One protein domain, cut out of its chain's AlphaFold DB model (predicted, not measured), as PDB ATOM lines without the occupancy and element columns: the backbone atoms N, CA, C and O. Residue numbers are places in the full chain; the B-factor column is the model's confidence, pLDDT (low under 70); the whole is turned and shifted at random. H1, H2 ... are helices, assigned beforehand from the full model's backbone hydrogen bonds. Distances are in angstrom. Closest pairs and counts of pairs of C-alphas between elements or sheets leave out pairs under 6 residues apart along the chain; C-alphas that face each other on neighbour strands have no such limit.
ATOM      1  N   ASP A   2     213.305 180.212 140.878       73.06
ATOM      2  CA  ASP A   2     212.029 180.020 140.184       73.06
ATOM      3  C   ASP A   2     210.988 181.045 140.627       73.06
ATOM      4  O   ASP A   2     210.247 181.570 139.807       73.06
ATOM      5  N   ASN A   3     211.021 181.446 141.900       81.50
ATOM      6  CA  ASN A   3     210.120 182.475 142.418       81.50
ATOM      7  C   ASN A   3     210.421 183.852 141.815       81.50
ATOM      8  O   ASN A   3     209.501 184.586 141.477       81.50
ATOM      9  N   LEU A   4     211.702 184.195 141.632       84.50
ATOM     10  CA  LEU A   4     212.082 185.482 141.048       84.50
ATOM     11  C   LEU A   4     211.708 185.552 139.561       84.50
ATOM     12  O   LEU A   4     211.117 186.536 139.128       84.50
ATOM     13  N   ALA A   5     211.985 184.492 138.793       80.38
ATOM     14  CA  ALA A   5     211.599 184.416 137.384       80.38
ATOM     15  C   ALA A   5     210.070 184.455 137.208       80.38
ATOM     16  O   ALA A   5     209.571 185.205 136.372       80.38
ATOM     17  N   MET A   6     209.320 183.722 138.039       81.94
ATOM     18  CA  MET A   6     207.853 183.751 138.028       81.94
ATOM     19  C   MET A   6     207.295 185.136 138.373       81.94
ATOM     20  O   MET A   6     206.375 185.606 137.709       81.94
ATOM     21  N   VAL A   7     207.871 185.829 139.361       87.56
ATOM     22  CA  VAL A   7     207.459 187.196 139.728       87.56
ATOM     23  C   VAL A   7     207.728 188.184 138.591       87.56
ATOM     24  O   VAL A   7     206.873 189.020 138.301       87.56
ATOM     25  N   LEU A   8     208.864 188.075 137.898       81.44
ATOM     26  CA  LEU A   8     209.181 188.934 136.754       81.44
ATOM     27  C   LEU A   8     208.229 188.698 135.571       81.44
ATOM     28  O   LEU A   8     207.741 189.660 134.982       81.44
ATOM     29  N   ILE A   9     207.890 187.439 135.280       83.31
ATOM     30  CA  ILE A   9     206.903 187.084 134.249       83.31
ATOM     31  C   ILE A   9     205.519 187.643 134.606       83.31
ATOM     32  O   ILE A   9     204.846 188.217 133.748       83.31
ATOM     33  N   LEU A  10     205.103 187.533 135.871       85.50
ATOM     34  CA  LEU A  10     203.830 188.079 136.349       85.50
ATOM     35  C   LEU A  10     203.785 189.610 136.246       85.50
ATOM     36  O   LEU A  10     202.765 190.159 135.827       85.50
ATOM     37  N   LEU A  11     204.881 190.303 136.563       84.69
ATOM     38  CA  LEU A  11     204.987 191.757 136.414       84.69
ATOM     39  C   LEU A  11     204.909 192.187 134.944       84.69
ATOM     40  O   LEU A  11     204.206 193.151 134.626       84.69
ATOM     41  N   SER A  12     205.560 191.458 134.033       84.50
ATOM     42  CA  SER A  12     205.455 191.703 132.590       84.50
ATOM     43  C   SER A  12     204.045 191.446 132.058       84.50
ATOM     44  O   SER A  12     203.559 192.223 131.237       84.50
ATOM     45  N   LEU A  13     203.363 190.404 132.541       88.31
ATOM     46  CA  LEU A  13     201.988 190.089 132.153       88.31
ATOM     47  C   LEU A  13     201.009 191.171 132.634       88.31
ATOM     48  O   LEU A  13     200.162 191.626 131.868       88.31
ATOM     49  N   LEU A  14     201.158 191.620 133.884       89.94
ATOM     50  CA  LEU A  14     200.305 192.646 134.480       89.94
ATOM     51  C   LEU A  14     200.522 194.014 133.816       89.94
ATOM     52  O   LEU A  14     199.558 194.705 133.481       89.94
ATOM     53  N   GLY A  15     201.782 194.375 133.555       86.06
ATOM     54  CA  GLY A  15     202.138 195.579 132.804       86.06
ATOM     55  C   GLY A  15     201.654 195.531 131.353       86.06
ATOM     56  O   GLY A  15     201.100 196.510 130.853       86.06
ATOM     57  N   GLY A  16     201.788 194.378 130.692       85.75
ATOM     58  CA  GLY A  16     201.292 194.149 129.335       85.75
ATOM     59  C   GLY A  16     199.771 194.278 129.238       85.75
ATOM     60  O   GLY A  16     199.272 194.988 128.366       85.75
ATOM     61  N   ALA A  17     199.032 193.671 130.171       86.62
ATOM     62  CA  ALA A  17     197.576 193.771 130.236       86.62
ATOM     63  C   ALA A  17     197.108 195.219 130.462       86.62
ATOM     64  O   ALA A  17     196.218 195.692 129.757       86.62
ATOM     65  N   ALA A  18     197.746 195.957 131.376       85.81
ATOM     66  CA  ALA A  18     197.438 197.369 131.607       85.81
ATOM     67  C   ALA A  18     197.716 198.239 130.366       85.81
ATOM     68  O   ALA A  18     196.914 199.112 130.024       85.81
ATOM     69  N   SER A  19     198.816 197.970 129.657       84.06
ATOM     70  CA  SER A  19     199.183 198.679 128.429       84.06
ATOM     71  C   SER A  19     198.199 198.399 127.284       84.06
ATOM     72  O   SER A  19     197.794 199.316 126.567       84.06
ATOM     73  N   LEU A  20     197.719 197.154 127.162       85.31
ATOM     74  CA  LEU A  20     196.695 196.760 126.191       85.31
ATOM     75  C   LEU A  20     195.339 197.417 126.492       85.31
ATOM     76  O   LEU A  20     194.675 197.917 125.588       85.31
ATOM     77  N   VAL A  21     194.938 197.473 127.764       88.38
ATOM     78  CA  VAL A  21     193.707 198.159 128.183       88.38
ATOM     79  C   VAL A  21     193.791 199.656 127.872       88.38
ATOM     80  O   VAL A  21     192.851 200.215 127.310       88.38
ATOM     81  N   MET A  22     194.931 200.299 128.145       81.31
ATOM     82  CA  MET A  22     195.166 201.696 127.757       81.31
ATOM     83  C   MET A  22     195.133 201.901 126.236       81.31
ATOM     84  O   MET A  22     194.566 202.896 125.785       81.31
ATOM     85  N   LEU A  23     195.666 200.967 125.435       83.31
ATOM     86  CA  LEU A  23     195.535 200.998 123.972       83.31
ATOM     87  C   LEU A  23     194.064 200.984 123.554       83.31
ATOM     88  O   LEU A  23     193.636 201.837 122.782       83.31
ATOM     89  N   VAL A  24     193.290 200.024 124.063       85.81
ATOM     90  CA  VAL A  24     191.879 199.844 123.697       85.81
ATOM     91  C   VAL A  24     191.060 201.072 124.092       85.81
ATOM     92  O   VAL A  24     190.258 201.555 123.296       85.81
ATOM     93  N   ILE A  25     191.306 201.635 125.278       84.00
ATOM     94  CA  ILE A  25     190.672 202.882 125.722       84.00
ATOM     95  C   ILE A  25     191.062 204.051 124.807       84.00
ATOM     96  O   ILE A  25     190.196 204.850 124.459       84.00
ATOM     97  N   SER A  26     192.327 204.142 124.389       75.25
ATOM     98  CA  SER A  26     192.816 205.173 123.463       75.25
ATOM     99  C   SER A  26     192.190 205.052 122.063       75.25
ATOM    100  O   SER A  26     191.884 206.059 121.431       75.25
ATOM    101  N   LEU A  27     191.926 203.828 121.586       77.38
ATOM    102  CA  LEU A  27     191.240 203.580 120.311       77.38
ATOM    103  C   LEU A  27     189.730 203.854 120.389       77.38
ATOM    104  O   LEU A  27     189.145 204.353 119.428       77.38
ATOM    105  N   ALA A  28     189.098 203.550 121.525       82.25
ATOM    106  CA  ALA A  28     187.665 203.753 121.734       82.25
ATOM    107  C   ALA A  28     187.305 205.212 122.063       82.25
ATOM    108  O   ALA A  28     186.209 205.667 121.738       82.25
ATOM    109  N   LYS A  29     188.213 205.963 122.698       76.94
ATOM    110  CA  LYS A  29     188.019 207.378 123.040       76.94
ATOM    111  C   LYS A  29     188.879 208.266 122.143       76.94
ATOM    112  O   LYS A  29     190.047 208.508 122.435       76.94
ATOM    113  N   LYS A  30     188.269 208.830 121.093       63.56
ATOM    114  CA  LYS A  30     188.913 209.777 120.152       63.56
ATOM    115  C   LYS A  30     189.330 211.117 120.779       63.56
ATOM    116  O   LYS A  30     189.996 211.904 120.113       63.56
ATOM    117  N   ASP A  31     188.996 211.359 122.045       67.56
ATOM    118  CA  ASP A  31     189.171 212.657 122.711       67.56
ATOM    119  C   ASP A  31     190.453 212.726 123.567       67.56
ATOM    120  O   ASP A  31     190.606 213.608 124.420       67.56
ATOM    121  N   PHE A  32     191.385 211.783 123.389       64.69
ATOM    122  CA  PHE A  32     192.622 211.737 124.166       64.69
ATOM    123  C   PHE A  32     193.483 212.981 123.894       64.69
ATOM    124  O   PHE A  32     194.023 213.174 122.808       64.69
ATOM    125  N   LYS A  33     193.649 213.825 124.921       68.88
ATOM    126  CA  LYS A  33     194.374 215.113 124.874       68.88
ATOM    127  C   LYS A  33     195.882 215.005 124.571       68.88
ATOM    128  O   LYS A  33     196.577 216.022 124.574       68.88
ATOM    129  N   PHE A  34     196.416 213.810 124.330       69.50
ATOM    130  CA  PHE A  34     197.831 213.618 124.028       69.50
ATOM    131  C   PHE A  34     198.109 213.856 122.546       69.50
ATOM    132  O   PHE A  34     197.453 213.307 121.664       69.50
ATOM    133  N   LYS A  35     199.127 214.672 122.260       79.19
ATOM    134  CA  LYS A  35     199.567 214.918 120.882       79.19
ATOM    135  C   LYS A  35     200.001 213.583 120.253       79.19
ATOM    136  O   LYS A  35     200.764 212.857 120.895       79.19
ATOM    137  N   PRO A  36     199.638 213.287 118.990       74.00
ATOM    138  CA  PRO A  36     199.942 212.000 118.348       74.00
ATOM    139  C   PRO A  36     201.444 211.677 118.331       74.00
ATOM    140  O   PRO A  36     201.844 210.526 118.473       74.00
ATOM    141  N   LYS A  37     202.296 212.709 118.265       77.50
ATOM    142  CA  LYS A  37     203.758 212.568 118.343       77.50
ATOM    143  C   LYS A  37     204.251 212.035 119.694       77.50
ATOM    144  O   LYS A  37     205.239 211.319 119.726       77.50
ATOM    145  N   GLN A  38     203.582 212.364 120.801       78.12
ATOM    146  CA  GLN A  38     203.984 211.880 122.127       78.12
ATOM    147  C   GLN A  38     203.517 210.449 122.388       78.12
ATOM    148  O   GLN A  38     204.257 209.676 122.984       78.12
ATOM    149  N   ILE A  39     202.346 210.072 121.867       78.44
ATOM    150  CA  ILE A  39     201.868 208.684 121.919       78.44
ATOM    151  C   ILE A  39     202.841 207.765 121.179       78.44
ATOM    152  O   ILE A  39     203.223 206.739 121.728       78.44
ATOM    153  N   LEU A  40     203.303 208.162 119.986       82.06
ATOM    154  CA  LEU A  40     204.250 207.376 119.191       82.06
ATOM    155  C   LEU A  40     205.585 207.148 119.919       82.06
ATOM    156  O   LEU A  40     206.120 206.045 119.884       82.06
ATOM    157  N   ILE A  41     206.104 208.172 120.605       83.25
ATOM    158  CA  ILE A  41     207.357 208.077 121.367       83.25
ATOM    159  C   ILE A  41     207.196 207.132 122.563       83.25
ATOM    160  O   ILE A  41     208.044 206.272 122.783       83.25
ATOM    161  N   VAL A  42     206.099 207.257 123.315       82.50
ATOM    162  CA  VAL A  42     205.827 206.402 124.483       82.50
ATOM    163  C   VAL A  42     205.590 204.951 124.057       82.50
ATOM    164  O   VAL A  42     206.172 204.040 124.640       82.50
ATOM    165  N   TRP A  43     204.809 204.726 122.998       81.69
ATOM    166  CA  TRP A  43     204.570 203.392 122.440       81.69
ATOM    167  C   TRP A  43     205.842 202.750 121.890       81.69
ATOM    168  O   TRP A  43     206.125 201.593 122.198       81.69
ATOM    169  N   GLY A  44     206.634 203.507 121.127       83.69
ATOM    170  CA  GLY A  44     207.916 203.046 120.602       83.69
ATOM    171  C   GLY A  44     208.888 202.667 121.719       83.69
ATOM    172  O   GLY A  44     209.483 201.593 121.672       83.69
ATOM    173  N   GLY A  45     208.988 203.492 122.765       84.00
ATOM    174  CA  GLY A  45     209.816 203.206 123.938       84.00
ATOM    175  C   GLY A  45     209.387 201.932 124.670       84.00
ATOM    176  O   GLY A  45     210.220 201.065 124.931       84.00
ATOM    177  N   CYS A  46     208.090 201.768 124.944       82.44
ATOM    178  CA  CYS A  46     207.571 200.565 125.599       82.44
ATOM    179  C   CYS A  46     207.813 199.292 124.775       82.44
ATOM    180  O   CYS A  46     208.198 198.272 125.343       82.44
ATOM    181  N   ILE A  47     207.634 199.345 123.453       85.25
ATOM    182  CA  ILE A  47     207.864 198.198 122.560       85.25
ATOM    183  C   ILE A  47     209.337 197.786 122.548       85.25
ATOM    184  O   ILE A  47     209.638 196.596 122.627       85.25
ATOM    185  N   VAL A  48     210.259 198.749 122.493       88.56
ATOM    186  CA  VAL A  48     211.702 198.471 122.504       88.56
ATOM    187  C   VAL A  48     212.127 197.830 123.827       88.56
ATOM    188  O   VAL A  48     212.815 196.811 123.819       88.56
ATOM    189  N   VAL A  49     211.667 198.363 124.963       85.12
ATOM    190  CA  VAL A  49     211.953 197.792 126.293       85.12
ATOM    191  C   VAL A  49     211.399 196.370 126.417       85.12
ATOM    192  O   VAL A  49     212.063 195.481 126.958       85.12
ATOM    193  N   PHE A  50     210.209 196.126 125.870       84.25
ATOM    194  CA  PHE A  50     209.602 194.802 125.851       84.25
ATOM    195  C   PHE A  50     210.417 193.822 124.995       84.25
ATOM    196  O   PHE A  50     210.778 192.753 125.475       84.25
ATOM    197  N   ALA A  51     210.809 194.205 123.777       86.19
ATOM    198  CA  ALA A  51     211.626 193.366 122.898       86.19
ATOM    199  C   ALA A  51     212.983 192.995 123.525       86.19
ATOM    200  O   ALA A  51     213.381 191.832 123.490       86.19
ATOM    201  N   ILE A  52     213.663 193.952 124.166       86.38
ATOM    202  CA  ILE A  52     214.937 193.713 124.868       86.38
ATOM    203  C   ILE A  52     214.749 192.721 126.024       86.38
ATOM    204  O   ILE A  52     215.572 191.826 126.215       86.38
ATOM    205  N   SER A  53     213.637 192.826 126.756       83.25
ATOM    206  CA  SER A  53     213.317 191.907 127.855       83.25
ATOM    207  C   SER A  53     213.151 190.461 127.364       83.25
ATOM    208  O   SER A  53     213.657 189.537 127.998       83.25
ATOM    209  N   PHE A  54     212.515 190.257 126.204       82.69
ATOM    210  CA  PHE A  54     212.366 188.930 125.589       82.69
ATOM    211  C   PHE A  54     213.693 188.340 125.109       82.69
ATOM    212  O   PHE A  54     213.900 187.135 125.235       82.69
ATOM    213  N   ILE A  55     214.607 189.169 124.600       87.38
ATOM    214  CA  ILE A  55     215.936 188.719 124.168       87.38
ATOM    215  C   ILE A  55     216.750 188.227 125.373       87.38
ATOM    216  O   ILE A  55     217.312 187.134 125.325       87.38
ATOM    217  N   ILE A  56     216.762 188.984 126.475       82.12
ATOM    218  CA  ILE A  56     217.472 188.609 127.712       82.12
ATOM    219  C   ILE A  56     216.861 187.343 128.336       82.12
ATOM    220  O   ILE A  56     217.577 186.460 128.812       82.12
ATOM    221  N   PHE A  57     215.536 187.214 128.307       79.12
ATOM    222  CA  PHE A  57     214.864 186.010 128.788       79.12
ATOM    223  C   PHE A  57     215.170 184.794 127.897       79.12
ATOM    224  O   PHE A  57     215.483 183.723 128.408       79.12
ATOM    225  N   GLY A  58     215.183 184.961 126.572       78.94
ATOM    226  CA  GLY A  58     215.465 183.888 125.614       78.94
ATOM    227  C   GLY A  58     216.876 183.304 125.719       78.94
ATOM    228  O   GLY A  58     217.042 182.097 125.569       78.94
ATOM    229  N   ILE A  59     217.888 184.121 126.029       82.00
ATOM    230  CA  ILE A  59     219.262 183.623 126.234       82.00
ATOM    231  C   ILE A  59     219.465 182.948 127.599       82.00
ATOM    232  O   ILE A  59     220.377 182.138 127.752       82.00
ATOM    233  N   THR A  60     218.637 183.274 128.597       75.12
ATOM    234  CA  THR A  60     218.762 182.735 129.962       75.12
ATOM    235  C   THR A  60     217.899 181.496 130.193       75.12
ATOM    236  O   THR A  60     218.248 180.656 131.025       75.12
ATOM    237  N   TYR A  61     216.813 181.322 129.434       71.44
ATOM    238  CA  TYR A  61     215.942 180.154 129.520       71.44
ATOM    239  C   TYR A  61     216.524 178.960 128.751       71.44
ATOM    240  O   TYR A  61     216.151 178.664 127.618       71.44
TER     241      TYR A  61
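AT A GLANCE: This is residues 2 to 61 of the 207 residues of an uncharacterized protein of Clostridium saccharobutylicum (UniProt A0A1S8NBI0). Two long helices lie loosely side by side, slightly crossed; H1 runs out, the chain folds back through a link at one end, and H2 returns. Residues 27 to 33 stand free at that end. The printed part has 60 residues with two named helices, H1 then H2, no named strand, and the class is all helix. It is loose, with a radius of gyration of the C-alphas of 14.4 A, and a rod of 43 by 18 by 12 A.

HOW THE PARTS SIT: H1, residues 2 to 28, and H2, residues 36 to 60, are near each other, with 10 pairs of C-alphas within 10 A; the closest C-alphas are 8.5 A apart. In both helices every O i to N i+4 pair is within hydrogen-bond range.

IN THESE COORDINATES: H1 begins at C-alpha 2 (212.029, 180.020, 140.184) and is 38.7 A long from first to last C-alpha. H2 is 36.7 A long and ends at C-alpha 60 (218.762, 182.735, 129.962).

THE WHOLE: The C-alphas of Asp 2 and Asp 31, the two farthest apart, are 43.5 A apart. The printed part has no cut, and the link from H1 to H2, 7 residues, is short. Residues 30 to 34 have pLDDT under 70.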